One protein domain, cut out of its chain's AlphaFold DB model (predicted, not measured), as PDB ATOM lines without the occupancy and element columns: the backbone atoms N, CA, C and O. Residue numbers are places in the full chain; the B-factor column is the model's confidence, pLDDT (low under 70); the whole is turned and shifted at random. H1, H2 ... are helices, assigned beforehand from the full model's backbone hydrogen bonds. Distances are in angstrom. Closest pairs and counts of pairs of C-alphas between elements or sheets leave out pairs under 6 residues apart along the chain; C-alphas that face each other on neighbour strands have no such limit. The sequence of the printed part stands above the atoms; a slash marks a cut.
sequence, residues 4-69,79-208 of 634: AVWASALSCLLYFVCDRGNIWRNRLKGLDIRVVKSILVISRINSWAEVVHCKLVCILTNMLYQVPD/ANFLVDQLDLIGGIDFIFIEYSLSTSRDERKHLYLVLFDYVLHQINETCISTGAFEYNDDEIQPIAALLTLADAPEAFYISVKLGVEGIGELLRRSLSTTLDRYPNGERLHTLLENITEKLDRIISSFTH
ATOM      1  N   ALA A   4      28.999 -37.590  12.593       80.00
ATOM      2  CA  ALA A   4      30.238 -38.223  13.041       80.00
ATOM      3  C   ALA A   4      31.362 -38.172  11.991       80.00
ATOM      4  O   ALA A   4      32.531 -38.002  12.345       80.00
ATOM      5  N   VAL A   5      31.023 -38.265  10.700       86.25
ATOM      6  CA  VAL A   5      32.001 -38.172   9.606       86.25
ATOM      7  C   VAL A   5      32.576 -36.759   9.536       86.25
ATOM      8  O   VAL A   5      33.791 -36.586   9.465       86.25
ATOM      9  N   TRP A   6      31.717 -35.742   9.635       88.50
ATOM     10  CA  TRP A   6      32.139 -34.340   9.640       88.50
ATOM     11  C   TRP A   6      32.959 -33.976  10.876       88.50
ATOM     12  O   TRP A   6      33.962 -33.277  10.760       88.50
ATOM     13  N   ALA A   7      32.582 -34.487  12.047       85.06
ATOM     14  CA  ALA A   7      33.351 -34.309  13.274       85.06
ATOM     15  C   ALA A   7      34.743 -34.962  13.195       85.06
ATOM     16  O   ALA A   7      35.738 -34.382  13.639       85.06
ATOM     17  N   SER A   8      34.836 -36.143  12.578       85.25
ATOM     18  CA  SER A   8      36.114 -36.828  12.346       85.25
ATOM     19  C   SER A   8      36.985 -36.064  11.345       85.25
ATOM     20  O   SER A   8      38.180 -35.880  11.579       85.25
ATOM     21  N   ALA A   9      36.386 -35.550  10.266       88.81
ATOM     22  CA  ALA A   9      37.072 -34.705   9.291       88.81
ATOM     23  C   ALA A   9      37.606 -33.413   9.928       88.81
ATOM     24  O   ALA A   9      38.755 -33.044   9.692       88.81
ATOM     25  N   LEU A  10      36.816 -32.763  10.791       89.81
ATOM     26  CA  LEU A  10      37.262 -31.598  11.553       89.81
ATOM     27  C   LEU A  10      38.424 -31.944  12.492       89.81
ATOM     28  O   LEU A  10      39.401 -31.205  12.545       89.81
ATOM     29  N   SER A  11      38.347 -33.066  13.208       86.69
ATOM     30  CA  SER A  11      39.424 -33.497  14.112       86.69
ATOM     31  C   SER A  11      40.745 -33.684  13.356       86.69
ATOM     32  O   SER A  11      41.794 -33.229  13.806       86.69
ATOM     33  N   CYS A  12      40.675 -34.286  12.167       88.38
ATOM     34  CA  CYS A  12      41.807 -34.441  11.257       88.38
ATOM     35  C   CYS A  12      42.350 -33.080  10.781       88.38
ATOM     36  O   CYS A  12      43.550 -32.825  10.860       88.38
ATOM     37  N   LEU A  13      41.465 -32.170  10.360       89.75
ATOM     38  CA  LEU A  13      41.841 -30.818   9.940       89.75
ATOM     39  C   LEU A  13      42.559 -30.053  11.059       89.75
ATOM     40  O   LEU A  13      43.627 -29.485  10.834       89.75
ATOM     41  N   LEU A  14      41.997 -30.055  12.270       87.56
ATOM     42  CA  LEU A  14      42.582 -29.365  13.417       87.56
ATOM     43  C   LEU A  14      43.933 -29.963  13.810       87.56
ATOM     44  O   LEU A  14      44.826 -29.201  14.160       87.56
ATOM     45  N   TYR A  15      44.109 -31.283  13.705       86.75
ATOM     46  CA  TYR A  15      45.395 -31.936  13.957       86.75
ATOM     47  C   TYR A  15      46.504 -31.432  13.021       86.75
ATOM     48  O   TYR A  15      47.627 -31.200  13.463       86.75
ATOM     49  N   PHE A  16      46.197 -31.225  11.737       86.50
ATOM     50  CA  PHE A  16      47.191 -30.728  10.784       86.50
ATOM     51  C   PHE A  16      47.442 -29.227  10.916       86.50
ATOM     52  O   PHE A  16      48.587 -28.782  10.850       86.50
ATOM     53  N   VAL A  17      46.387 -28.441  11.117       87.12
ATOM     54  CA  VAL A  17      46.450 -26.974  11.065       87.12
ATOM     55  C   VAL A  17      46.855 -26.349  12.400       87.12
ATOM     56  O   VAL A  17      47.445 -25.264  12.415       87.12
ATOM     57  N   CYS A  18      46.539 -26.999  13.521       85.75
ATOM     58  CA  CYS A  18      46.817 -26.464  14.846       85.75
ATOM     59  C   CYS A  18      48.031 -27.132  15.500       85.75
ATOM     60  O   CYS A  18      48.236 -28.336  15.380       85.75
ATOM     61  N   ASP A  19      48.796 -26.360  16.266       82.44
ATOM     62  CA  ASP A  19      49.804 -26.882  17.192       82.44
ATOM     63  C   ASP A  19      49.682 -26.156  18.533       82.44
ATOM     64  O   ASP A  19      49.502 -24.937  18.578       82.44
ATOM     65  N   ARG A  20      49.679 -26.927  19.627       75.81
ATOM     66  CA  ARG A  20      49.382 -26.466  21.000       75.81
ATOM     67  C   ARG A  20      48.121 -25.590  21.115       75.81
ATOM     68  O   ARG A  20      48.036 -24.721  21.973       75.81
ATOM     69  N   GLY A  21      47.135 -25.820  20.247       72.50
ATOM     70  CA  GLY A  21      45.888 -25.050  20.204       72.50
ATOM     71  C   GLY A  21      45.946 -23.758  19.381       72.50
ATOM     72  O   GLY A  21      44.902 -23.142  19.179       72.50
ATOM     73  N   ASN A  22      47.097 -23.372  18.826       78.69
ATOM     74  CA  ASN A  22      47.240 -22.206  17.948       78.69
ATOM     75  C   ASN A  22      47.093 -22.603  16.477       78.69
ATOM     76  O   ASN A  22      47.494 -23.699  16.105       78.69
ATOM     77  N   ILE A  23      46.506 -21.733  15.646       84.69
ATOM     78  CA  ILE A  23      46.389 -21.953  14.191       84.69
ATOM     79  C   ILE A  23      47.689 -21.508  13.541       84.69
ATOM     80  O   ILE A  23      48.115 -20.374  13.747       84.69
ATOM     81  N   TRP A  24      48.285 -22.368  12.723       83.00
ATOM     82  CA  TRP A  24      49.507 -22.038  12.003       83.00
ATOM     83  C   TRP A  24      49.162 -21.662  10.569       83.00
ATOM     84  O   TRP A  24      48.788 -22.523   9.773       83.00
ATOM     85  N   ARG A  25      49.313 -20.375  10.229       82.12
ATOM     86  CA  ARG A  25      48.993 -19.841   8.893       82.12
ATOM     87  C   ARG A  25      49.720 -20.598   7.778       82.12
ATOM     88  O   ARG A  25      49.093 -20.981   6.797       82.12
ATOM     89  N   ASN A  26      50.992 -20.941   7.985       82.88
ATOM     90  CA  ASN A  26      51.795 -21.694   7.013       82.88
ATOM     91  C   ASN A  26      51.187 -23.071   6.685       82.88
ATOM     92  O   ASN A  26      51.323 -23.553   5.563       82.88
ATOM     93  N   ARG A  27      50.470 -23.689   7.634       84.81
ATOM     94  CA  ARG A  27      49.824 -25.002   7.459       84.81
ATOM     95  C   ARG A  27      48.456 -24.928   6.775       84.81
ATOM     96  O   ARG A  27      47.897 -25.966   6.439       84.81
ATOM     97  N   LEU A  28      47.923 -23.725   6.555       85.75
ATOM     98  CA  LEU A  28      46.708 -23.500   5.764       85.75
ATOM     99  C   LEU A  28      46.996 -23.440   4.256       85.75
ATOM    100  O   LEU A  28      46.067 -23.513   3.452       85.75
ATOM    101  N   LYS A  29      48.269 -23.317   3.854       83.12
ATOM    102  CA  LYS A  29      48.669 -23.204   2.446       83.12
ATOM    103  C   LYS A  29      48.241 -24.458   1.672       83.12
ATOM    104  O   LYS A  29      48.599 -25.575   2.031       83.12
ATOM    105  N   GLY A  30      47.471 -24.261   0.600       82.94
ATOM    106  CA  GLY A  30      46.956 -25.339  -0.253       82.94
ATOM    107  C   GLY A  30      45.632 -25.965   0.202       82.94
ATOM    108  O   GLY A  30      45.088 -26.795  -0.525       82.94
ATOM    109  N   LEU A  31      45.081 -25.567   1.355       89.12
ATOM    110  CA  LEU A  31      43.726 -25.953   1.750       89.12
ATOM    111  C   LEU A  31      42.698 -25.146   0.944       89.12
ATOM    112  O   LEU A  31      42.786 -23.925   0.858       89.12
ATOM    113  N   ASP A  32      41.696 -25.822   0.382       91.06
ATOM    114  CA  ASP A  32      40.578 -25.151  -0.284       91.06
ATOM    115  C   ASP A  32      39.631 -24.540   0.762       91.06
ATOM    116  O   ASP A  32      39.051 -25.252   1.589       91.06
ATOM    117  N   ILE A  33      39.445 -23.218   0.707       92.25
ATOM    118  CA  ILE A  33      38.599 -22.460   1.638       92.25
ATOM    119  C   ILE A  33      37.145 -22.966   1.671       92.25
ATOM    120  O   ILE A  33      36.470 -22.896   2.704       92.25
ATOM    121  N   ARG A  34      36.660 -23.569   0.576       93.25
ATOM    122  CA  ARG A  34      35.305 -24.133   0.489       93.25
ATOM    123  C   ARG A  34      35.104 -25.307   1.444       93.25
ATOM    124  O   ARG A  34      33.984 -25.511   1.909       93.25
ATOM    125  N   VAL A  35      36.167 -26.036   1.791       92.31
ATOM    126  CA  VAL A  35      36.114 -27.108   2.800       92.31
ATOM    127  C   VAL A  35      35.773 -26.523   4.168       92.31
ATOM    128  O   VAL A  35      34.868 -27.017   4.842       92.31
ATOM    129  N   VAL A  36      36.438 -25.431   4.554       92.69
ATOM    130  CA  VAL A  36      36.186 -24.745   5.829       92.69
ATOM    131  C   VAL A  36      34.780 -24.156   5.849       92.69
ATOM    132  O   VAL A  36      34.058 -24.373   6.820       92.69
ATOM    133  N   LYS A  37      34.337 -23.524   4.752       92.69
ATOM    134  CA  LYS A  37      32.942 -23.082   4.581       92.69
ATOM    135  C   LYS A  37      31.950 -24.220   4.841       92.69
ATOM    136  O   LYS A  37      30.996 -24.038   5.594       92.69
ATOM    137  N   SER A  38      32.149 -25.392   4.234       91.69
ATOM    138  CA  SER A  38      31.254 -26.540   4.424       91.69
ATOM    139  C   SER A  38      31.218 -27.011   5.877       91.69
ATOM    140  O   SER A  38      30.132 -27.218   6.416       91.69
ATOM    141  N   ILE A  39      32.376 -27.129   6.534       92.00
ATOM    142  CA  ILE A  39      32.445 -27.531   7.945       92.00
ATOM    143  C   ILE A  39      31.762 -26.490   8.839       92.00
ATOM    144  O   ILE A  39      31.033 -26.857   9.758       92.00
ATOM    145  N   LEU A  40      31.926 -25.201   8.545       90.56
ATOM    146  CA  LEU A  40      31.296 -24.112   9.284       90.56
ATOM    147  C   LEU A  40      29.763 -24.182   9.168       90.56
ATOM    148  O   LEU A  40      29.066 -24.171  10.185       90.56
ATOM    149  N   VAL A  41      29.224 -24.410   7.965       88.44
ATOM    150  CA  VAL A  41      27.781 -24.638   7.757       88.44
ATOM    151  C   VAL A  41      27.278 -25.860   8.538       88.44
ATOM    152  O   VAL A  41      26.230 -25.786   9.180       88.44
ATOM    153  N   ILE A  42      28.018 -26.972   8.520       88.00
ATOM    154  CA  ILE A  42      27.661 -28.195   9.258       88.00
ATOM    155  C   ILE A  42      27.716 -27.975  10.773       88.00
ATOM    156  O   ILE A  42      26.833 -28.451  11.490       88.00
ATOM    157  N   SER A  43      28.701 -27.216  11.256       86.69
ATOM    158  CA  SER A  43      28.837 -26.882  12.673       86.69
ATOM    159  C   SER A  43      27.614 -26.126  13.196       86.69
ATOM    160  O   SER A  43      27.138 -26.402  14.296       86.69
ATOM    161  N   ARG A  44      27.031 -25.250  12.368       81.19
ATOM    162  CA  ARG A  44      25.785 -24.541  12.677       81.19
ATOM    163  C   ARG A  44      24.582 -25.473  12.668       81.19
ATOM    164  O   ARG A  44      23.806 -25.462  13.621       81.19
ATOM    165  N   ILE A  45      24.423 -26.267  11.605       79.88
ATOM    166  CA  ILE A  45      23.278 -27.180  11.449       79.88
ATOM    167  C   ILE A  45      23.167 -28.118  12.654       79.88
ATOM    168  O   ILE A  45      22.066 -28.364  13.128       79.88
ATOM    169  N   ASN A  46      24.300 -28.575  13.188       78.62
ATOM    170  CA  ASN A  46      24.330 -29.492  14.326       78.62
ATOM    171  C   ASN A  46      24.562 -28.804  15.682       78.62
ATOM    172  O   ASN A  46      24.657 -29.480  16.707       78.62
ATOM    173  N   SER A  47      24.634 -27.467  15.722       77.62
ATOM    174  CA  SER A  47      24.905 -26.697  16.945       77.62
ATOM    175  C   SER A  47      26.120 -27.222  17.728       77.62
ATOM    176  O   SER A  47      26.012 -27.606  18.900       77.62
ATOM    177  N   TRP A  48      27.276 -27.271  17.063       82.19
ATOM    178  CA  TRP A  48      28.567 -27.580  17.686       82.19
ATOM    179  C   TRP A  48      28.967 -26.527  18.732       82.19
ATOM    180  O   TRP A  48      28.326 -25.479  18.851       82.19
ATOM    181  N   ALA A  49      29.995 -26.825  19.533       78.19
ATOM    182  CA  ALA A  49      30.463 -25.905  20.566       78.19
ATOM    183  C   ALA A  49      30.865 -24.547  19.980       78.19
ATOM    184  O   ALA A  49      31.526 -24.482  18.944       78.19
ATOM    185  N   GLU A  50      30.561 -23.479  20.719       78.56
ATOM    186  CA  GLU A  50      30.964 -22.104  20.393       78.56
ATOM    187  C   GLU A  50      32.476 -22.017  20.147       78.56
ATOM    188  O   GLU A  50      32.903 -21.517  19.121       78.56
ATOM    189  N   VAL A  51      33.297 -22.633  21.005       80.38
ATOM    190  CA  VAL A  51      34.767 -22.647  20.854       80.38
ATOM    191  C   VAL A  51      35.214 -23.250  19.516       80.38
ATOM    192  O   VAL A  51      36.154 -22.759  18.892       80.38
ATOM    193  N   VAL A  52      34.541 -24.311  19.064       84.19
ATOM    194  CA  VAL A  52      34.841 -24.961  17.782       84.19
ATOM    195  C   VAL A  52      34.433 -24.053  16.627       84.19
ATOM    196  O   VAL A  52      35.195 -23.901  15.673       84.19
ATOM    197  N   HIS A  53      33.267 -23.414  16.729       86.38
ATOM    198  CA  HIS A  53      32.788 -22.467  15.730       86.38
ATOM    199  C   HIS A  53      33.698 -21.233  15.627       86.38
ATOM    200  O   HIS A  53      34.182 -20.942  14.536       86.38
ATOM    201  N   CYS A  54      34.067 -20.616  16.756       85.56
ATOM    202  CA  CYS A  54      35.073 -19.555  16.839       85.56
ATOM    203  C   CYS A  54      36.359 -19.961  16.115       85.56
ATOM    204  O   CYS A  54      36.900 -19.201  15.315       85.56
ATOM    205  N   LYS A  55      36.846 -21.186  16.356       87.56
ATOM    206  CA  LYS A  55      38.078 -21.678  15.736       87.56
ATOM    207  C   LYS A  55      37.950 -21.808  14.223       87.56
ATOM    208  O   LYS A  55      38.882 -21.452  13.508       87.56
ATOM    209  N   LEU A  56      36.811 -22.300  13.740       91.25
ATOM    210  CA  LEU A  56      36.507 -22.394  12.314       91.25
ATOM    211  C   LEU A  56      36.423 -21.018  11.659       91.25
ATOM    212  O   LEU A  56      36.983 -20.842  10.580       91.25
ATOM    213  N   VAL A  57      35.792 -20.043  12.323       91.50
ATOM    214  CA  VAL A  57      35.771 -18.644  11.879       91.50
ATOM    215  C   VAL A  57      37.197 -18.107  11.792       91.50
ATOM    216  O   VAL A  57      37.574 -17.589  10.751       91.50
ATOM    217  N   CYS A  58      38.034 -18.314  12.813       89.44
ATOM    218  CA  CYS A  58      39.439 -17.900  12.775       89.44
ATOM    219  C   CYS A  58      40.234 -18.579  11.648       89.44
ATOM    220  O   CYS A  58      41.086 -17.943  11.034       89.44
ATOM    221  N   ILE A  59      40.014 -19.870  11.377       91.06
ATOM    222  CA  ILE A  59      40.662 -20.558  10.248       91.06
ATOM    223  C   ILE A  59      40.212 -19.919   8.932       91.06
ATOM    224  O   ILE A  59      41.060 -19.565   8.119       91.06
ATOM    225  N   LEU A  60      38.901 -19.732   8.752       93.06
ATOM    226  CA  LEU A  60      38.325 -19.125   7.557       93.06
ATOM    227  C   LEU A  60      38.896 -17.726   7.314       93.06
ATOM    228  O   LEU A  60      39.363 -17.452   6.213       93.06
ATOM    229  N   THR A  61      38.889 -16.858   8.328       91.44
ATOM    230  CA  THR A  61      39.380 -15.486   8.177       91.44
ATOM    231  C   THR A  61      40.869 -15.463   7.871       91.44
ATOM    232  O   THR A  61      41.265 -14.739   6.973       91.44
ATOM    233  N   ASN A  62      41.691 -16.311   8.501       89.69
ATOM    234  CA  ASN A  62      43.115 -16.409   8.162       89.69
ATOM    235  C   ASN A  62      43.366 -16.854   6.710       89.69
ATOM    236  O   ASN A  62      44.362 -16.440   6.128       89.69
ATOM    237  N   MET A  63      42.492 -17.677   6.119       90.06
ATOM    238  CA  MET A  63      42.619 -18.109   4.718       90.06
ATOM    239  C   MET A  63      42.276 -17.013   3.699       90.06
ATOM    240  O   MET A  63      42.591 -17.170   2.521       90.06
ATOM    241  N   LEU A  64      41.652 -15.915   4.134       90.12
ATOM    242  CA  LEU A  64      41.371 -14.745   3.294       90.12
ATOM    243  C   LEU A  64      42.569 -13.790   3.185       90.12
ATOM    244  O   LEU A  64      42.482 -12.789   2.482       90.12
ATOM    245  N   TYR A  65      43.685 -14.105   3.844       89.12
ATOM    246  CA  TYR A  65      44.907 -13.312   3.798       89.12
ATOM    247  C   TYR A  65      46.075 -14.137   3.273       89.12
ATOM    248  O   TYR A  65      46.212 -15.331   3.560       89.12
ATOM    249  N   GLN A  66      46.953 -13.489   2.516       83.25
ATOM    250  CA  GLN A  66      48.165 -14.120   2.022       83.25
ATOM    251  C   GLN A  66      49.151 -14.370   3.168       83.25
ATOM    252  O   GLN A  66      49.432 -13.495   3.986       83.25
ATOM    253  N   VAL A  67      49.709 -15.581   3.206       72.19
ATOM    254  CA  VAL A  67      50.796 -15.923   4.125       72.19
ATOM    255  C   VAL A  67      52.110 -15.433   3.508       72.19
ATOM    256  O   VAL A  67      52.429 -15.880   2.402       72.19
ATOM    257  N   PRO A  68      52.866 -14.532   4.163       64.69
ATOM    258  CA  PRO A  68      54.160 -14.099   3.650       64.69
ATOM    259  C   PRO A  68      55.141 -15.280   3.644       64.69
ATOM    260  O   PRO A  68      55.255 -16.007   4.631       64.69
ATOM    261  N   ASP A  69      55.838 -15.494   2.525       58.88
ATOM    262  CA  ASP A  69      56.852 -16.546   2.430       58.88
ATOM    263  C   ASP A  69      58.083 -16.168   3.286       58.88
ATOM    264  O   ASP A  69      58.555 -15.027   3.266       58.88
ATOM    265  N   ALA A  79      49.427  -8.204   5.515       61.78
ATOM    266  CA  ALA A  79      48.932  -9.412   4.877       61.78
ATOM    267  C   ALA A  79      47.932  -9.025   3.776       61.78
ATOM    268  O   ALA A  79      46.869  -8.487   4.072       61.78
ATOM    269  N   ASN A  80      48.270  -9.303   2.515       77.69
ATOM    270  CA  ASN A  80      47.417  -8.961   1.377       77.69
ATOM    271  C   ASN A  80      46.065  -9.677   1.469       77.69
ATOM    272  O   ASN A  80      46.013 -10.903   1.626       77.69
ATOM    273  N   PHE A  81      44.981  -8.917   1.336       86.44
ATOM    274  CA  PHE A  81      43.619  -9.438   1.321       86.44
ATOM    275  C   PHE A  81      43.306 -10.131  -0.016       86.44
ATOM    276  O   PHE A  81      43.522  -9.567  -1.086       86.44
ATOM    277  N   LEU A  82      42.797 -11.365   0.036       87.25
ATOM    278  CA  LEU A  82      42.566 -12.217  -1.133       87.25
ATOM    279  C   LEU A  82      41.079 -12.248  -1.517       87.25
ATOM    280  O   LEU A  82      40.329 -13.122  -1.073       87.25
ATOM    281  N   VAL A  83      40.656 -11.334  -2.395       86.94
ATOM    282  CA  VAL A  83      39.260 -11.260  -2.876       86.94
ATOM    283  C   VAL A  83      38.831 -12.535  -3.610       86.94
ATOM    284  O   VAL A  83      37.727 -13.023  -3.387       86.94
ATOM    285  N   ASP A  84      39.727 -13.162  -4.377       87.75
ATOM    286  CA  ASP A  84      39.426 -14.415  -5.085       87.75
ATOM    287  C   ASP A  84      38.981 -15.540  -4.130       87.75
ATOM    288  O   ASP A  84      38.107 -16.346  -4.456       87.75
ATOM    289  N   GLN A  85      39.556 -15.601  -2.920       89.38
ATOM    290  CA  GLN A  85      39.162 -16.587  -1.904       89.38
ATOM    291  C   GLN A  85      37.780 -16.275  -1.320       89.38
ATOM    292  O   GLN A  85      37.014 -17.196  -1.016       89.38
ATOM    293  N   LEU A  86      37.438 -14.990  -1.196       89.94
ATOM    294  CA  LEU A  86      36.118 -14.542  -0.759       89.94
ATOM    295  C   LEU A  86      35.035 -14.932  -1.782       89.94
ATOM    296  O   LEU A  86      33.976 -15.440  -1.407       89.94
ATOM    297  N   ASP A  87      35.311 -14.793  -3.077       89.81
ATOM    298  CA  ASP A  87      34.365 -15.164  -4.134       89.81
ATOM    299  C   ASP A  87      34.077 -16.674  -4.155       89.81
ATOM    300  O   ASP A  87      32.925 -17.098  -4.304       89.81
ATOM    301  N   LEU A  88      35.085 -17.514  -3.883       91.06
ATOM    302  CA  LEU A  88      34.921 -18.971  -3.787       91.06
ATOM    303  C   LEU A  88      33.957 -19.404  -2.671       91.06
ATOM    304  O   LEU A  88      33.294 -20.444  -2.791       91.06
ATOM    305  N   ILE A  89      33.850 -18.626  -1.591       90.19
ATOM    306  CA  ILE A  89      32.922 -18.898  -0.486       90.19
ATOM    307  C   ILE A  89      31.551 -18.244  -0.665       90.19
ATOM    308  O   ILE A  89      30.679 -18.438   0.184       90.19
ATOM    309  N   GLY A  90      31.281 -17.621  -1.811       83.44
ATOM    310  CA  GLY A  90      30.005 -16.964  -2.102       83.44
ATOM    311  C   GLY A  90      29.990 -15.478  -1.756       83.44
ATOM    312  O   GLY A  90      28.912 -14.932  -1.545       83.44
ATOM    313  N   GLY A  91      31.164 -14.849  -1.691       89.25
ATOM    314  CA  GLY A  91      31.308 -13.410  -1.542       89.25
ATOM    315  C   GLY A  91      31.047 -12.901  -0.126       89.25
ATOM    316  O   GLY A  91      31.020 -13.649   0.858       89.25
ATOM    317  N   ILE A  92      30.824 -11.591  -0.045       89.44
ATOM    318  CA  ILE A  92      30.590 -10.874   1.210       89.44
ATOM    319  C   ILE A  92      29.310 -11.332   1.926       89.44
ATOM    320  O   ILE A  92      29.258 -11.328   3.155       89.44
ATOM    321  N   ASP A  93      28.312 -11.813   1.178       86.31
ATOM    322  CA  ASP A  93      27.043 -12.308   1.721       86.31
ATOM    323  C   ASP A  93      27.263 -13.443   2.721       86.31
ATOM    324  O   ASP A  93      26.618 -13.497   3.769       86.31
ATOM    325  N   PHE A  94      28.210 -14.344   2.437       89.00
ATOM    326  CA  PHE A  94      28.539 -15.429   3.357       89.00
ATOM    327  C   PHE A  94      29.106 -14.894   4.678       89.00
ATOM    328  O   PHE A  94      28.711 -15.363   5.746       89.00
ATOM    329  N   ILE A  95      29.969 -13.876   4.617       91.81
ATOM    330  CA  ILE A  95      30.539 -13.230   5.805       91.81
ATOM    331  C   ILE A  95      29.441 -12.548   6.621       91.81
ATOM    332  O   ILE A  95      29.415 -12.721   7.835       91.81
ATOM    333  N   PHE A  96      28.487 -11.856   5.989       88.81
ATOM    334  CA  PHE A  96      27.356 -11.251   6.702       88.81
ATOM    335  C   PHE A  96      26.431 -12.272   7.357       88.81
ATOM    336  O   PHE A  96      25.965 -12.041   8.476       88.81
ATOM    337  N   ILE A  97      26.193 -13.414   6.708       85.31
ATOM    338  CA  ILE A  97      25.431 -14.509   7.315       85.31
ATOM    339  C   ILE A  97      26.123 -14.963   8.600       85.31
ATOM    340  O   ILE A  97      25.482 -14.958   9.651       85.31
ATOM    341  N   GLU A  98      27.413 -15.298   8.551       87.94
ATOM    342  CA  GLU A  98      28.132 -15.740   9.753       87.94
ATOM    343  C   GLU A  98      28.263 -14.619  10.792       87.94
ATOM    344  O   GLU A  98      28.117 -14.858  11.990       87.94
ATOM    345  N   TYR A  99      28.414 -13.369  10.354       89.56
ATOM    346  CA  TYR A  99      28.466 -12.217  11.244       89.56
ATOM    347  C   TYR A  99      27.156 -12.025  12.003       89.56
ATOM    348  O   TYR A  99      27.180 -11.876  13.220       89.56
ATOM    349  N   SER A 100      26.008 -12.122  11.325       83.94
ATOM    350  CA  SER A 100      24.678 -12.012  11.943       83.94
ATOM    351  C   SER A 100      24.388 -13.122  12.961       83.94
ATOM    352  O   SER A 100      23.640 -12.917  13.921       83.94
ATOM    353  N   LEU A 101      24.998 -14.294  12.763       80.25
ATOM    354  CA  LEU A 101      24.808 -15.486  13.585       80.25
ATOM    355  C   LEU A 101      25.855 -15.628  14.697       80.25
ATOM    356  O   LEU A 101      25.666 -16.455  15.589       80.25
ATOM    357  N   SER A 102      26.912 -14.815  14.666       84.56
ATOM    358  CA  SER A 102      28.000 -14.855  15.640       84.56
ATOM    359  C   SER A 102      27.511 -14.646  17.075       84.56
ATOM    360  O   SER A 102      26.677 -13.779  17.387       84.56
ATOM    361  N   THR A 103      28.058 -15.461  17.970       76.81
ATOM    362  CA  THR A 103      27.705 -15.459  19.393       76.81
ATOM    363  C   THR A 103      28.810 -14.860  20.243       76.81
ATOM    364  O   THR A 103      28.504 -14.128  21.188       76.81
ATOM    365  N   SER A 104      30.069 -15.080  19.860       82.38
ATOM    366  CA  SER A 104      31.219 -14.588  20.606       82.38
ATOM    367  C   SER A 104      31.692 -13.224  20.099       82.38
ATOM    368  O   SER A 104      31.552 -12.869  18.924       82.38
ATOM    369  N   ARG A 105      32.293 -12.441  21.000       83.44
ATOM    370  CA  ARG A 105      32.914 -11.157  20.642       83.44
ATOM    371  C   ARG A 105      34.130 -11.352  19.736       83.44
ATOM    372  O   ARG A 105      34.399 -10.517  18.876       83.44
ATOM    373  N   ASP A 106      34.843 -12.460  19.901       83.25
ATOM    374  CA  ASP A 106      36.006 -12.771  19.077       83.25
ATOM    375  C   ASP A 106      35.592 -13.100  17.641       83.25
ATOM    376  O   ASP A 106      36.198 -12.571  16.714       83.25
ATOM    377  N   GLU A 107      34.531 -13.885  17.422       86.56
ATOM    378  CA  GLU A 107      33.970 -14.125  16.080       86.56
ATOM    379  C   GLU A 107      33.652 -12.808  15.370       86.56
ATOM    380  O   GLU A 107      34.077 -12.596  14.235       86.56
ATOM    381  N   ARG A 108      32.963 -11.894  16.066       90.06
ATOM    382  CA  ARG A 108      32.602 -10.576  15.528       90.06
ATOM    383  C   ARG A 108      33.827  -9.768  15.148       90.06
ATOM    384  O   ARG A 108      33.852  -9.201  14.067       90.06
ATOM    385  N   LYS A 109      34.864  -9.746  15.988       89.38
ATOM    386  CA  LYS A 109      36.119  -9.053  15.665       89.38
ATOM    387  C   LYS A 109      36.769  -9.621  14.404       89.38
ATOM    388  O   LYS A 109      37.088  -8.856  13.504       89.38
ATOM    389  N   HIS A 110      36.926 -10.944  14.310       89.81
ATOM    390  CA  HIS A 110      37.556 -11.572  13.144       89.81
ATOM    391  C   HIS A 110      36.765 -11.323  11.854       89.81
ATOM    392  O   HIS A 110      37.355 -11.005  10.826       89.81
ATOM    393  N   LEU A 111      35.439 -11.452  11.903       92.81
ATOM    394  CA  LEU A 111      34.573 -11.223  10.746       92.81
ATOM    395  C   LEU A 111      34.512  -9.736  10.368       92.81
ATOM    396  O   LEU A 111      34.537  -9.413   9.185       92.81
ATOM    397  N   TYR A 112      34.494  -8.831  11.350       92.88
ATOM    398  CA  TYR A 112      34.544  -7.389  11.109       92.88
ATOM    399  C   TYR A 112      35.834  -6.969  10.400       92.88
ATOM    400  O   TYR A 112      35.766  -6.155   9.488       92.88
ATOM    401  N   LEU A 113      36.986  -7.538  10.769       90.94
ATOM    402  CA  LEU A 113      38.255  -7.251  10.087       90.94
ATOM    403  C   LEU A 113      38.181  -7.596   8.594       90.94
ATOM    404  O   LEU A 113      38.543  -6.776   7.762       90.94
ATOM    405  N   VAL A 114      37.594  -8.745   8.249       92.44
ATOM    406  CA  VAL A 114      37.360  -9.128   6.846       92.44
ATOM    407  C   VAL A 114      36.447  -8.126   6.133       92.44
ATOM    408  O   VAL A 114      36.712  -7.763   4.991       92.44
ATOM    409  N   LEU A 115      35.375  -7.661   6.790       92.25
ATOM    410  CA  LEU A 115      34.482  -6.641   6.224       92.25
ATOM    411  C   LEU A 115      35.205  -5.301   6.016       92.25
ATOM    412  O   LEU A 115      35.002  -4.645   4.996       92.25
ATOM    413  N   PHE A 116      36.039  -4.901   6.976       92.38
ATOM    414  CA  PHE A 116      36.820  -3.670   6.933       92.38
ATOM    415  C   PHE A 116      37.841  -3.697   5.791       92.38
ATOM    416  O   PHE A 116      37.845  -2.787   4.962       92.38
ATOM    417  N   ASP A 117      38.621  -4.773   5.678       91.19
ATOM    418  CA  ASP A 117      39.630  -4.927   4.625       91.19
ATOM    419  C   ASP A 117      38.995  -5.069   3.238       91.19
ATOM    420  O   ASP A 117      39.499  -4.509   2.265       91.19
ATOM    421  N   TYR A 118      37.837  -5.728   3.134       91.62
ATOM    422  CA  TYR A 118      37.066  -5.762   1.891       91.62
ATOM    423  C   TYR A 118      36.625  -4.358   1.449       91.62
ATOM    424  O   TYR A 118      36.743  -4.005   0.273       91.62
ATOM    425  N   VAL A 119      36.137  -3.531   2.380       91.81
ATOM    426  CA  VAL A 119      35.748  -2.146   2.080       91.81
ATOM    427  C   VAL A 119      36.957  -1.302   1.685       91.81
ATOM    428  O   VAL A 119      36.860  -0.546   0.718       91.81
ATOM    429  N   LEU A 120      38.091  -1.457   2.368       90.50
ATOM    430  CA  LEU A 120      39.342  -0.790   2.000       90.50
ATOM    431  C   LEU A 120      39.813  -1.189   0.604       90.50
ATOM    432  O   LEU A 120      40.088  -0.307  -0.205       90.50
ATOM    433  N   HIS A 121      39.811  -2.484   0.286       89.31
ATOM    434  CA  HIS A 121      40.137  -2.976  -1.051       89.31
ATOM    435  C   HIS A 121      39.243  -2.318  -2.113       89.31
ATOM    436  O   HIS A 121      39.727  -1.815  -3.122       89.31
ATOM    437  N   GLN A 122      37.929  -2.236  -1.873       89.44
ATOM    438  CA  GLN A 122      37.018  -1.548  -2.791       89.44
ATOM    439  C   GLN A 122      37.276  -0.039  -2.906       89.44
ATOM    440  O   GLN A 122      36.974   0.540  -3.948       89.44
ATOM    441  N   ILE A 123      37.731   0.626  -1.842       88.50
ATOM    442  CA  ILE A 123      38.092   2.050  -1.883       88.50
ATOM    443  C   ILE A 123      39.362   2.226  -2.714       88.50
ATOM    444  O   ILE A 123      39.367   3.039  -3.637       88.50
ATOM    445  N   ASN A 124      40.395   1.428  -2.452       88.88
ATOM    446  CA  ASN A 124      41.663   1.495  -3.169       88.88
ATOM    447  C   ASN A 124      41.486   1.192  -4.666       88.88
ATOM    448  O   ASN A 124      41.962   1.964  -5.492       88.88
ATOM    449  N   GLU A 125      40.677   0.195  -5.037       86.94
ATOM    450  CA  GLU A 125      40.287  -0.056  -6.436       86.94
ATOM    451  C   GLU A 125      39.580   1.156  -7.081       86.94
ATOM    452  O   GLU A 125      39.849   1.534  -8.229       86.94
ATOM    453  N   THR A 126      38.697   1.840  -6.338       87.62
ATOM    454  CA  THR A 126      38.074   3.081  -6.832       87.62
ATOM    455  C   THR A 126      39.071   4.235  -6.958       87.62
ATOM    456  O   THR A 126      38.963   5.031  -7.889       87.62
ATOM    457  N   CYS A 127      40.073   4.322  -6.086       85.06
ATOM    458  CA  CYS A 127      41.149   5.307  -6.190       85.06
ATOM    459  C   CYS A 127      42.030   5.039  -7.417       85.06
ATOM    460  O   CYS A 127      42.253   5.950  -8.212       85.06
ATOM    461  N   ILE A 128      42.431   3.785  -7.642       85.94
ATOM    462  CA  ILE A 128      43.236   3.373  -8.800       85.94
ATOM    463  C   ILE A 128      42.501   3.695 -10.107       85.94
ATOM    464  O   ILE A 128      43.069   4.308 -11.010       85.94
ATOM    465  N   SER A 129      41.212   3.354 -10.196       83.69
ATOM    466  CA  SER A 129      40.400   3.630 -11.393       83.69
ATOM    467  C   SER A 129      40.118   5.119 -11.627       83.69
ATOM    468  O   SER A 129      39.903   5.525 -12.769       83.69
ATOM    469  N   THR A 130      40.160   5.951 -10.582       82.62
ATOM    470  CA  THR A 130      40.012   7.416 -10.680       82.62
ATOM    471  C   THR A 130      41.346   8.161 -10.801       82.62
ATOM    472  O   THR A 130      41.345   9.378 -10.986       82.62
ATOM    473  N   GLY A 131      42.481   7.455 -10.747       75.06
ATOM    474  CA  GLY A 131      43.824   8.043 -10.797       75.06
ATOM    475  C   GLY A 131      44.267   8.728  -9.497       75.06
ATOM    476  O   GLY A 131      45.230   9.495  -9.513       75.06
ATOM    477  N   ALA A 132      43.572   8.486  -8.384       80.12
ATOM    478  CA  ALA A 132      43.952   8.952  -7.055       80.12
ATOM    479  C   ALA A 132      44.959   7.994  -6.393       80.12
ATOM    480  O   ALA A 132      44.997   6.803  -6.694       80.12
ATOM    481  N   PHE A 133      45.767   8.513  -5.462       77.00
ATOM    482  CA  PHE A 133      46.714   7.694  -4.702       77.00
ATOM    483  C   PHE A 133      45.996   6.745  -3.748       77.00
ATOM    484  O   PHE A 133      45.132   7.184  -2.979       77.00
ATOM    485  N   GLU A 134      46.431   5.488  -3.764       84.81
ATOM    486  CA  GLU A 134      46.062   4.468  -2.789       84.81
ATOM    487  C   GLU A 134      46.330   4.945  -1.355       84.81
ATOM    488  O   GLU A 134      47.224   5.764  -1.110       84.81
ATOM    489  N   TYR A 135      45.517   4.478  -0.410       82.62
ATOM    490  CA  TYR A 135      45.762   4.714   1.005       82.62
ATOM    491  C   TYR A 135      46.794   3.716   1.527       82.62
ATOM    492  O   TYR A 135      46.623   2.509   1.372       82.62
ATOM    493  N   ASN A 136      47.848   4.232   2.158       82.62
ATOM    494  CA  ASN A 136      48.918   3.411   2.728       82.62
ATOM    495  C   ASN A 136      48.550   2.904   4.131       82.62
ATOM    496  O   ASN A 136      47.696   3.476   4.812       82.62
ATOM    497  N   ASP A 137      49.283   1.900   4.615       78.81
ATOM    498  CA  ASP A 137      49.107   1.330   5.959       78.81
ATOM    499  C   ASP A 137      49.214   2.374   7.081       78.81
ATOM    500  O   ASP A 137      48.434   2.338   8.034       78.81
ATOM    501  N   ASP A 138      50.106   3.358   6.929       80.69
ATOM    502  CA  ASP A 138      50.272   4.472   7.874       80.69
ATOM    503  C   ASP A 138      48.997   5.330   8.015       80.69
ATOM    504  O   ASP A 138      48.769   5.953   9.054       80.69
ATOM    505  N   GLU A 139      48.153   5.374   6.977       83.06
ATOM    506  CA  GLU A 139      46.878   6.103   6.975       83.06
ATOM    507  C   GLU A 139      45.721   5.223   7.474       83.06
ATOM    508  O   GLU A 139      44.798   5.706   8.134       83.06
ATOM    509  N   ILE A 140      45.780   3.921   7.192       85.50
ATOM    510  CA  ILE A 140      44.745   2.946   7.553       85.50
ATOM    511  C   ILE A 140      44.809   2.593   9.047       85.50
ATOM    512  O   ILE A 140      43.774   2.533   9.721       85.50
ATOM    513  N   GLN A 141      46.012   2.390   9.592       86.75
ATOM    514  CA  GLN A 141      46.220   1.918  10.963       86.75
ATOM    515  C   GLN A 141      45.605   2.841  12.039       86.75
ATOM    516  O   GLN A 141      44.952   2.317  12.950       86.75
ATOM    517  N   PRO A 142      45.712   4.186  11.957       86.50
ATOM    518  CA  PRO A 142      45.044   5.084  12.900       86.50
ATOM    519  C   PRO A 142      43.519   4.928  12.901       86.50
ATOM    520  O   PRO A 142      42.901   4.920  13.966       86.50
ATOM    521  N   ILE A 143      42.900   4.764  11.728       87.94
ATOM    522  CA  ILE A 143      41.444   4.604  11.607       87.94
ATOM    523  C   ILE A 143      41.003   3.248  12.159       87.94
ATOM    524  O   ILE A 143      40.051   3.187  12.939       87.94
ATOM    525  N   ALA A 144      41.718   2.174  11.820       87.38
ATOM    526  CA  ALA A 144      41.444   0.838  12.343       87.38
ATOM    527  C   ALA A 144      41.537   0.799  13.881       87.38
ATOM    528  O   ALA A 144      40.665   0.234  14.552       87.38
ATOM    529  N   ALA A 145      42.548   1.458  14.456       87.00
ATOM    530  CA  ALA A 145      42.709   1.574  15.903       87.00
ATOM    531  C   ALA A 145      41.547   2.348  16.547       87.00
ATOM    532  O   ALA A 145      40.974   1.890  17.536       87.00
ATOM    533  N   LEU A 146      41.148   3.484  15.968       88.31
ATOM    534  CA  LEU A 146      40.033   4.295  16.465       88.31
ATOM    535  C   LEU A 146      38.687   3.559  16.399       88.31
ATOM    536  O   LEU A 146      37.927   3.592  17.366       88.31
ATOM    537  N   LEU A 147      38.405   2.857  15.302       89.00
ATOM    538  CA  LEU A 147      37.189   2.051  15.156       89.00
ATOM    539  C   LEU A 147      37.158   0.883  16.148       89.00
ATOM    540  O   LEU A 147      36.115   0.591  16.731       89.00
ATOM    541  N   THR A 148      38.306   0.254  16.401       87.94
ATOM    542  CA  THR A 148      38.419  -0.805  17.413       87.94
ATOM    543  C   THR A 148      38.178  -0.258  18.822       87.94
ATOM    544  O   THR A 148      37.461  -0.881  19.604       87.94
ATOM    545  N   LEU A 149      38.720   0.923  19.142       87.06
ATOM    546  CA  LEU A 149      38.488   1.605  20.421       87.06
ATOM    547  C   LEU A 149      37.021   2.016  20.609       87.06
ATOM    548  O   LEU A 149      36.518   1.974  21.729       87.06
ATOM    549  N   ALA A 150      36.329   2.368  19.524       87.31
ATOM    550  CA  ALA A 150      34.901   2.678  19.524       87.31
ATOM    551  C   ALA A 150      33.991   1.431  19.516       87.31
ATOM    552  O   ALA A 150      32.774   1.569  19.404       87.31
ATOM    553  N   ASP A 151      34.561   0.224  19.619       87.50
ATOM    554  CA  ASP A 151      33.848  -1.058  19.551       87.50
ATOM    555  C   ASP A 151      32.976  -1.191  18.285       87.50
ATOM    556  O   ASP A 151      31.880  -1.756  18.304       87.50
ATOM    557  N   ALA A 152      33.490  -0.690  17.152       90.44
ATOM    558  CA  ALA A 152      32.835  -0.773  15.849       90.44
ATOM    559  C   ALA A 152      32.371  -2.196  15.466       90.44
ATOM    560  O   ALA A 152      31.263  -2.300  14.929       90.44
ATOM    561  N   PRO A 153      33.107  -3.293  15.772       91.19
ATOM    562  CA  PRO A 153      32.600  -4.646  15.544       91.19
ATOM    563  C   PRO A 153      31.240  -4.888  16.221       91.19
ATOM    564  O   PRO A 153      30.301  -5.377  15.605       91.19
ATOM    565  N   GLU A 154      31.064  -4.492  17.480       89.00
ATOM    566  CA  GLU A 154      29.781  -4.695  18.162       89.00
ATOM    567  C   GLU A 154      28.696  -3.748  17.631       89.00
ATOM    568  O   GLU A 154      27.556  -4.168  17.412       89.00
ATOM    569  N   ALA A 155      29.045  -2.493  17.338       88.69
ATOM    570  CA  ALA A 155      28.103  -1.517  16.793       88.69
ATOM    571  C   ALA A 155      27.537  -1.954  15.425       88.69
ATOM    572  O   ALA A 155      26.318  -1.955  15.218       88.69
ATOM    573  N   PHE A 156      28.398  -2.392  14.502       89.94
ATOM    574  CA  PHE A 156      27.965  -2.889  13.196       89.94
ATOM    575  C   PHE A 156      27.292  -4.262  13.282       89.94
ATOM    576  O   PHE A 156      26.377  -4.534  12.509       89.94
ATOM    577  N   TYR A 157      27.667  -5.122  14.237       88.69
ATOM    578  CA  TYR A 157      26.933  -6.367  14.492       88.69
ATOM    579  C   TYR A 157      25.471  -6.089  14.865       88.69
ATOM    580  O   TYR A 157      24.560  -6.726  14.334       88.69
ATOM    581  N   ILE A 158      25.230  -5.095  15.725       82.06
ATOM    582  CA  ILE A 158      23.877  -4.652  16.080       82.06
ATOM    583  C   ILE A 158      23.140  -4.134  14.838       82.06
ATOM    584  O   ILE A 158      21.988  -4.514  14.620       82.06
ATOM    585  N   SER A 159      23.803  -3.328  13.999       85.56
ATOM    586  CA  SER A 159      23.243  -2.852  12.726       85.56
ATOM    587  C   SER A 159      22.799  -4.010  11.831       85.56
ATOM    588  O   SER A 159      21.643  -4.038  11.420       85.56
ATOM    589  N   VAL A 160      23.649  -5.021  11.630       85.81
ATOM    590  CA  VAL A 160      23.348  -6.205  10.806       85.81
ATOM    591  C   VAL A 160      22.228  -7.052  11.411       85.81
ATOM    592  O   VAL A 160      21.294  -7.454  10.718       85.81
ATOM    593  N   LYS A 161      22.277  -7.323  12.719       78.94
ATOM    594  CA  LYS A 161      21.286  -8.179  13.386       78.94
ATOM    595  C   LYS A 161      19.899  -7.538  13.424       78.94
ATOM    596  O   LYS A 161      18.888  -8.240  13.368       78.94
ATOM    597  N   LEU A 162      19.837  -6.214  13.544       71.12
ATOM    598  CA  LEU A 162      18.582  -5.488  13.717       71.12
ATOM    599  C   LEU A 162      18.087  -4.809  12.441       71.12
ATOM    600  O   LEU A 162      16.887  -4.556  12.335       71.12
ATOM    601  N   GLY A 163      18.967  -4.521  11.486       74.19
ATOM    602  CA  GLY A 163      18.717  -3.652  10.334       74.19
ATOM    603  C   GLY A 163      18.614  -2.174  10.707       74.19
ATOM    604  O   GLY A 163      17.709  -1.486  10.239       74.19
ATOM    605  N   VAL A 164      19.433  -1.711  11.655       77.00
ATOM    606  CA  VAL A 164      19.475  -0.291  12.052       77.00
ATOM    607  C   VAL A 164      20.490   0.429  11.175       77.00
ATOM    608  O   VAL A 164      21.659   0.057  11.168       77.00
ATOM    609  N   GLU A 165      20.048   1.457  10.460       79.94
ATOM    610  CA  GLU A 165      20.896   2.272   9.585       79.94
ATOM    611  C   GLU A 165      21.584   3.412  10.360       79.94
ATOM    612  O   GLU A 165      21.111   3.839  11.416       79.94
ATOM    613  N   GLY A 166      22.694   3.929   9.818       79.06
ATOM    614  CA  GLY A 166      23.361   5.138  10.316       79.06
ATOM    615  C   GLY A 166      24.347   4.926  11.468       79.06
ATOM    616  O   GLY A 166      24.781   5.901  12.084       79.06
ATOM    617  N   ILE A 167      24.726   3.678  11.767       85.12
ATOM    618  CA  ILE A 167      25.792   3.389  12.738       85.12
ATOM    619  C   ILE A 167      27.137   3.934  12.246       85.12
ATOM    620  O   ILE A 167      27.879   4.499  13.050       85.12
ATOM    621  N   GLY A 168      27.429   3.837  10.943       86.00
ATOM    622  CA  GLY A 168      28.627   4.430  10.357       86.00
ATOM    623  C   GLY A 168      28.700   5.938  10.601       86.00
ATOM    624  O   GLY A 168      29.716   6.431  11.085       86.00
ATOM    625  N   GLU A 169      27.599   6.659  10.386       87.00
ATOM    626  CA  GLU A 169      27.520   8.102  10.652       87.00
ATOM    627  C   GLU A 169      27.704   8.456  12.140       87.00
ATOM    628  O   GLU A 169      28.362   9.448  12.471       87.00
ATOM    629  N   LEU A 170      27.155   7.652  13.056       87.06
ATOM    630  CA  LEU A 170      27.347   7.853  14.497       87.06
ATOM    631  C   LEU A 170      28.811   7.658  14.907       87.06
ATOM    632  O   LEU A 170      29.359   8.487  15.639       87.06
ATOM    633  N   LEU A 171      29.452   6.597  14.408       88.19
ATOM    634  CA  LEU A 171      30.874   6.343  14.641       88.19
ATOM    635  C   LEU A 171      31.732   7.453  14.037       88.19
ATOM    636  O   LEU A 171      32.641   7.946  14.705       88.19
ATOM    637  N   ARG A 172      31.396   7.917  12.829       88.88
ATOM    638  CA  ARG A 172      32.075   9.038  12.177       88.88
ATOM    639  C   ARG A 172      32.071  10.273  13.067       88.88
ATOM    640  O   ARG A 172      33.140  10.753  13.429       88.88
ATOM    641  N   ARG A 173      30.891  10.720  13.513       87.19
ATOM    642  CA  ARG A 173      30.747  11.887  14.406       87.19
ATOM    643  C   ARG A 173      31.513  11.731  15.716       87.19
ATOM    644  O   ARG A 173      32.108  12.695  16.192       87.19
ATOM    645  N   SER A 174      31.504  10.530  16.294       86.25
ATOM    646  CA  SER A 174      32.234  10.239  17.532       86.25
ATOM    647  C   SER A 174      33.749  10.350  17.346       86.25
ATOM    648  O   SER A 174      34.449  10.818  18.243       86.25
ATOM    649  N   LEU A 175      34.263   9.924  16.192       87.62
ATOM    650  CA  LEU A 175      35.697   9.850  15.917       87.62
ATOM    651  C   LEU A 175      36.266  11.132  15.298       87.62
ATOM    652  O   LEU A 175      37.464  11.378  15.445       87.62
ATOM    653  N   SER A 176      35.432  11.980  14.684       83.69
ATOM    654  CA  SER A 176      35.872  13.203  13.996       83.69
ATOM    655  C   SER A 176      36.764  14.092  14.871       83.69
ATOM    656  O   SER A 176      37.851  14.477  14.454       83.69
ATOM    657  N   THR A 177      36.369  14.328  16.125       81.81
ATOM    658  CA  THR A 177      37.128  15.183  17.063       81.81
ATOM    659  C   THR A 177      38.506  14.627  17.441       81.81
ATOM    660  O   THR A 177      39.387  15.366  17.884       81.81
ATOM    661  N   THR A 178      38.697  13.313  17.304       83.44
ATOM    662  CA  THR A 178      39.968  12.641  17.603       83.44
ATOM    663  C   THR A 178      40.884  12.633  16.381       83.44
ATOM    664  O   THR A 178      42.101  12.741  16.531       83.44
ATOM    665  N   LEU A 179      40.307  12.571  15.179       82.75
ATOM    666  CA  LEU A 179      41.022  12.625  13.901       82.75
ATOM    667  C   LEU A 179      41.661  13.987  13.622       82.75
ATOM    668  O   LEU A 179      42.748  14.034  13.051       82.75
ATOM    669  N   ASP A 180      41.067  15.072  14.123       80.62
ATOM    670  CA  ASP A 180      41.618  16.433  14.011       80.62
ATOM    671  C   ASP A 180      43.006  16.595  14.661       80.62
ATOM    672  O   ASP A 180      43.710  17.571  14.414       80.62
ATOM    673  N   ARG A 181      43.421  15.643  15.509       81.62
ATOM    674  CA  ARG A 181      44.732  15.649  16.178       81.62
ATOM    675  C   ARG A 181      45.858  15.059  15.324       81.62
ATOM    676  O   ARG A 181      47.015  15.157  15.727       81.62
ATOM    677  N   TYR A 182      45.543  14.434  14.189       81.31
ATOM    678  CA  TYR A 182      46.524  13.800  13.309       81.31
ATOM    679  C   TYR A 182      47.015  14.759  12.210       81.31
ATOM    680  O   TYR A 182      46.237  15.569  11.707       81.31
ATOM    681  N   PRO A 183      48.288  14.650  11.780       71.38
ATOM    682  CA  PRO A 183      48.882  15.559  10.794       71.38
ATOM    683  C   PRO A 183      48.223  15.491   9.400       71.38
ATOM    684  O   PRO A 183      48.263  16.482   8.679       71.38
ATOM    685  N   ASN A 184      47.560  14.376   9.055       78.81
ATOM    686  CA  ASN A 184      46.821  14.171   7.796       78.81
ATOM    687  C   ASN A 184      45.289  14.153   7.997       78.81
ATOM    688  O   ASN A 184      44.581  13.391   7.340       78.81
ATOM    689  N   GLY A 185      44.766  14.965   8.923       76.88
ATOM    690  CA  GLY A 185      43.360  14.926   9.348       76.88
ATOM    691  C   GLY A 185      42.336  14.951   8.204       76.88
ATOM    692  O   GLY A 185      41.451  14.105   8.178       76.88
ATOM    693  N   GLU A 186      42.468  15.850   7.222       82.75
ATOM    694  CA  GLU A 186      41.496  15.972   6.116       82.75
ATOM    695  C   GLU A 186      41.389  14.696   5.266       82.75
ATOM    696  O   GLU A 186      40.290  14.206   5.012       82.75
ATOM    697  N   ARG A 187      42.531  14.111   4.881       84.88
ATOM    698  CA  ARG A 187      42.573  12.870   4.090       84.88
ATOM    699  C   ARG A 187      42.041  11.677   4.887       84.88
ATOM    700  O   ARG A 187      41.340  10.837   4.324       84.88
ATOM    701  N   LEU A 188      42.321  11.633   6.192       85.81
ATOM    702  CA  LEU A 188      41.796  10.608   7.097       85.81
ATOM    703  C   LEU A 188      40.285  10.755   7.334       85.81
ATOM    704  O   LEU A 188      39.592   9.745   7.425       85.81
ATOM    705  N   HIS A 189      39.753  11.981   7.381       86.69
ATOM    706  CA  HIS A 189      38.307  12.227   7.445       86.69
ATOM    707  C   HIS A 189      37.601  11.722   6.189       86.69
ATOM    708  O   HIS A 189      36.598  11.021   6.307       86.69
ATOM    709  N   THR A 190      38.149  12.002   5.002       88.50
ATOM    710  CA  THR A 190      37.609  11.468   3.743       88.50
ATOM    711  C   THR A 190      37.661   9.941   3.712       88.50
ATOM    712  O   THR A 190      36.698   9.301   3.292       88.50
ATOM    713  N   LEU A 191      38.753   9.334   4.187       88.50
ATOM    714  CA  LEU A 191      38.862   7.877   4.274       88.50
ATOM    715  C   LEU A 191      37.828   7.289   5.248       88.50
ATOM    716  O   LEU A 191      37.132   6.342   4.892       88.50
ATOM    717  N   LEU A 192      37.668   7.867   6.445       89.69
ATOM    718  CA  LEU A 192      36.667   7.413   7.413       89.69
ATOM    719  C   LEU A 192      35.239   7.552   6.867       89.69
ATOM    720  O   LEU A 192      34.425   6.647   7.057       89.69
ATOM    721  N   GLU A 193      34.928   8.654   6.186       90.81
ATOM    722  CA  GLU A 193      33.636   8.863   5.526       90.81
ATOM    723  C   GLU A 193      33.383   7.795   4.456       90.81
ATOM    724  O   GLU A 193      32.359   7.119   4.502       90.81
ATOM    725  N   ASN A 194      34.355   7.546   3.576       90.75
ATOM    726  CA  ASN A 194      34.250   6.507   2.551       90.75
ATOM    727  C   ASN A 194      34.065   5.101   3.151       90.75
ATOM    728  O   ASN A 194      33.259   4.320   2.640       90.75
ATOM    729  N   ILE A 195      34.793   4.768   4.225       91.44
ATOM    730  CA  ILE A 195      34.689   3.472   4.913       91.44
ATOM    731  C   ILE A 195      33.303   3.313   5.537       91.44
ATOM    732  O   ILE A 195      32.625   2.313   5.300       91.44
ATOM    733  N   THR A 196      32.879   4.293   6.337       90.88
ATOM    734  CA  THR A 196      31.603   4.234   7.061       90.88
ATOM    735  C   THR A 196      30.413   4.228   6.108       90.88
ATOM    736  O   THR A 196      29.507   3.419   6.290       90.88
ATOM    737  N   GLU A 197      30.445   5.031   5.042       91.44
ATOM    738  CA  GLU A 197      29.390   5.058   4.031       91.44
ATOM    739  C   GLU A 197      29.309   3.740   3.247       91.44
ATOM    740  O   GLU A 197      28.216   3.214   3.025       91.44
ATOM    741  N   LYS A 198      30.448   3.161   2.837       90.75
ATOM    742  CA  LYS A 198      30.453   1.855   2.158       90.75
ATOM    743  C   LYS A 198      29.968   0.737   3.074       90.75
ATOM    744  O   LYS A 198      29.172  -0.084   2.620       90.75
ATOM    745  N   LEU A 199      30.389   0.712   4.341       89.75
ATOM    746  CA  LEU A 199      29.893  -0.261   5.318       89.75
ATOM    747  C   LEU A 199      28.378  -0.137   5.505       89.75
ATOM    748  O   LEU A 199      27.680  -1.139   5.373       89.75
ATOM    749  N   ASP A 200      27.858   1.074   5.727       89.19
ATOM    750  CA  ASP A 200      26.417   1.306   5.881       89.19
ATOM    751  C   ASP A 200      25.642   0.880   4.619       89.19
ATOM    752  O   ASP A 200      24.610   0.217   4.725       89.19
ATOM    753  N   ARG A 201      26.155   1.170   3.412       88.25
ATOM    754  CA  ARG A 201      25.539   0.732   2.145       88.25
ATOM    755  C   ARG A 201      25.499  -0.790   2.015       88.25
ATOM    756  O   ARG A 201      24.443  -1.337   1.699       88.25
ATOM    757  N   ILE A 202      26.611  -1.483   2.268       86.44
ATOM    758  CA  ILE A 202      26.661  -2.947   2.154       86.44
ATOM    759  C   ILE A 202      25.750  -3.586   3.210       86.44
ATOM    760  O   ILE A 202      24.941  -4.450   2.876       86.44
ATOM    761  N   ILE A 203      25.796  -3.112   4.456       87.69
ATOM    762  CA  ILE A 203      24.900  -3.591   5.516       87.69
ATOM    763  C   ILE A 203      23.440  -3.364   5.122       87.69
ATOM    764  O   ILE A 203      22.636  -4.286   5.240       87.69
ATOM    765  N   SER A 204      23.106  -2.190   4.576       84.88
ATOM    766  CA  SER A 204      21.736  -1.883   4.162       84.88
ATOM    767  C   SER A 204      21.223  -2.844   3.082       84.88
ATOM    768  O   SER A 204      20.081  -3.295   3.145       84.88
ATOM    769  N   SER A 205      22.082  -3.242   2.139       83.44
ATOM    770  CA  SER A 205      21.720  -4.228   1.115       83.44
ATOM    771  C   SER A 205      21.442  -5.617   1.695       83.44
ATOM    772  O   SER A 205      20.632  -6.354   1.148       83.44
ATOM    773  N   PHE A 206      22.057  -5.956   2.832       80.88
ATOM    774  CA  PHE A 206      21.849  -7.236   3.506       80.88
ATOM    775  C   PHE A 206      20.640  -7.223   4.454       80.88
ATOM    776  O   PHE A 206      19.957  -8.235   4.625       80.88
ATOM    777  N   THR A 207      20.375  -6.099   5.126       80.56
ATOM    778  CA  THR A 207      19.346  -6.021   6.175       80.56
ATOM    779  C   THR A 207      17.978  -5.570   5.683       80.56
ATOM    780  O   THR A 207      16.971  -5.847   6.353       80.56
ATOM    781  N   HIS A 208      17.934  -4.877   4.544       80.50
ATOM    782  CA  HIS A 208      16.713  -4.393   3.911       80.50
ATOM    783  C   HIS A 208      16.352  -5.261   2.713       80.50
ATOM    784  O   HIS A 208      17.169  -5.987   2.161       80.50
TER     785      HIS A 208
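This is residues 4 to 69 and 79 to 208 of the 634 residues of an uncharacterized protein of Gossypium raimondii (UniProt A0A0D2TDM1). What shape do these helices make? A row of helices runs from H1 at one end, through the hairpin of H3 and H4, to the long H7 in the middle with H6 beside its first half, and on to an up-and-down bundle of H9, H10 and H11 at the other end, with H8 next to it. How large is it? The printed part has 196 residues with eleven named helices, H1 to H11 in chain order, and no named strand: it is all helix. It is compact, with a radius of gyration of the C-alphas of 17.7 A and spans of 55 by 40 by 30 A.

What stands first? H1, residues 4 to 17, touches H2, residues 25 to 28, with residues 16 to 17 alone, the closest C-alphas being those of Val 17 and Arg 27 at 5.3 A. H3, residues 33 to 45, and H4, residues 50 to 63, form a helical hairpin at a shallow tilt of 19 degrees, closest at the C-alphas of Val 36 and Leu 60, 6.3 A. H5, residues 83 to 88, only just touches H3, residues 33 to 34 alone, with 3 pairs of C-alphas within 8 A, the closest those of Arg 34 and Leu 88 at 6.7 A. What does the longest helix touch? H7, residues 105 to 130, touches H4 with residues 106 to 114 alone, closest at the C-alphas of Cys 54 and Glu 107, 5.6 A. With residues 107 to 115 alone it forms a helical hairpin with H6, residues 92 to 101, closest at the C-alphas of Tyr 99 and Arg 108, 6.2 A. What follows? H8, residues 137 to 149, is near H7; H9, residues 152 to 162, H10, residues 167 to 179, and H11, residues 185 to 207, form a bundle, up and down, each running against the one before. The closest C-alphas of H10 and H11 are those of Gly 168 and Thr 196, 4.4 A. Are the helix backbones whole? Every O i to N i+4 pair is within hydrogen-bond range in H1, H3, H4, H5, H6, H7, H9 and H11, against 7 of 9 in H8 and in H10; H2 is too short for such a pair.

Where are the ends? H1 begins at C-alpha 4, (30.238, -38.223, 13.041), and H11 ends at C-alpha 207, (19.346, -6.021, 6.175). Which helices are longest? H7 measures 37.1 A and H11 32.0 A from first to last C-alpha.

Is anything missing? Residues 70 to 78 are not printed, and C-alphas 69 and 79 are 10.9 A apart across the cut. Where is confidence low? Residues 68 to 69 and 79 are under 70, and the mean pLDDT of the printed part is 85.6.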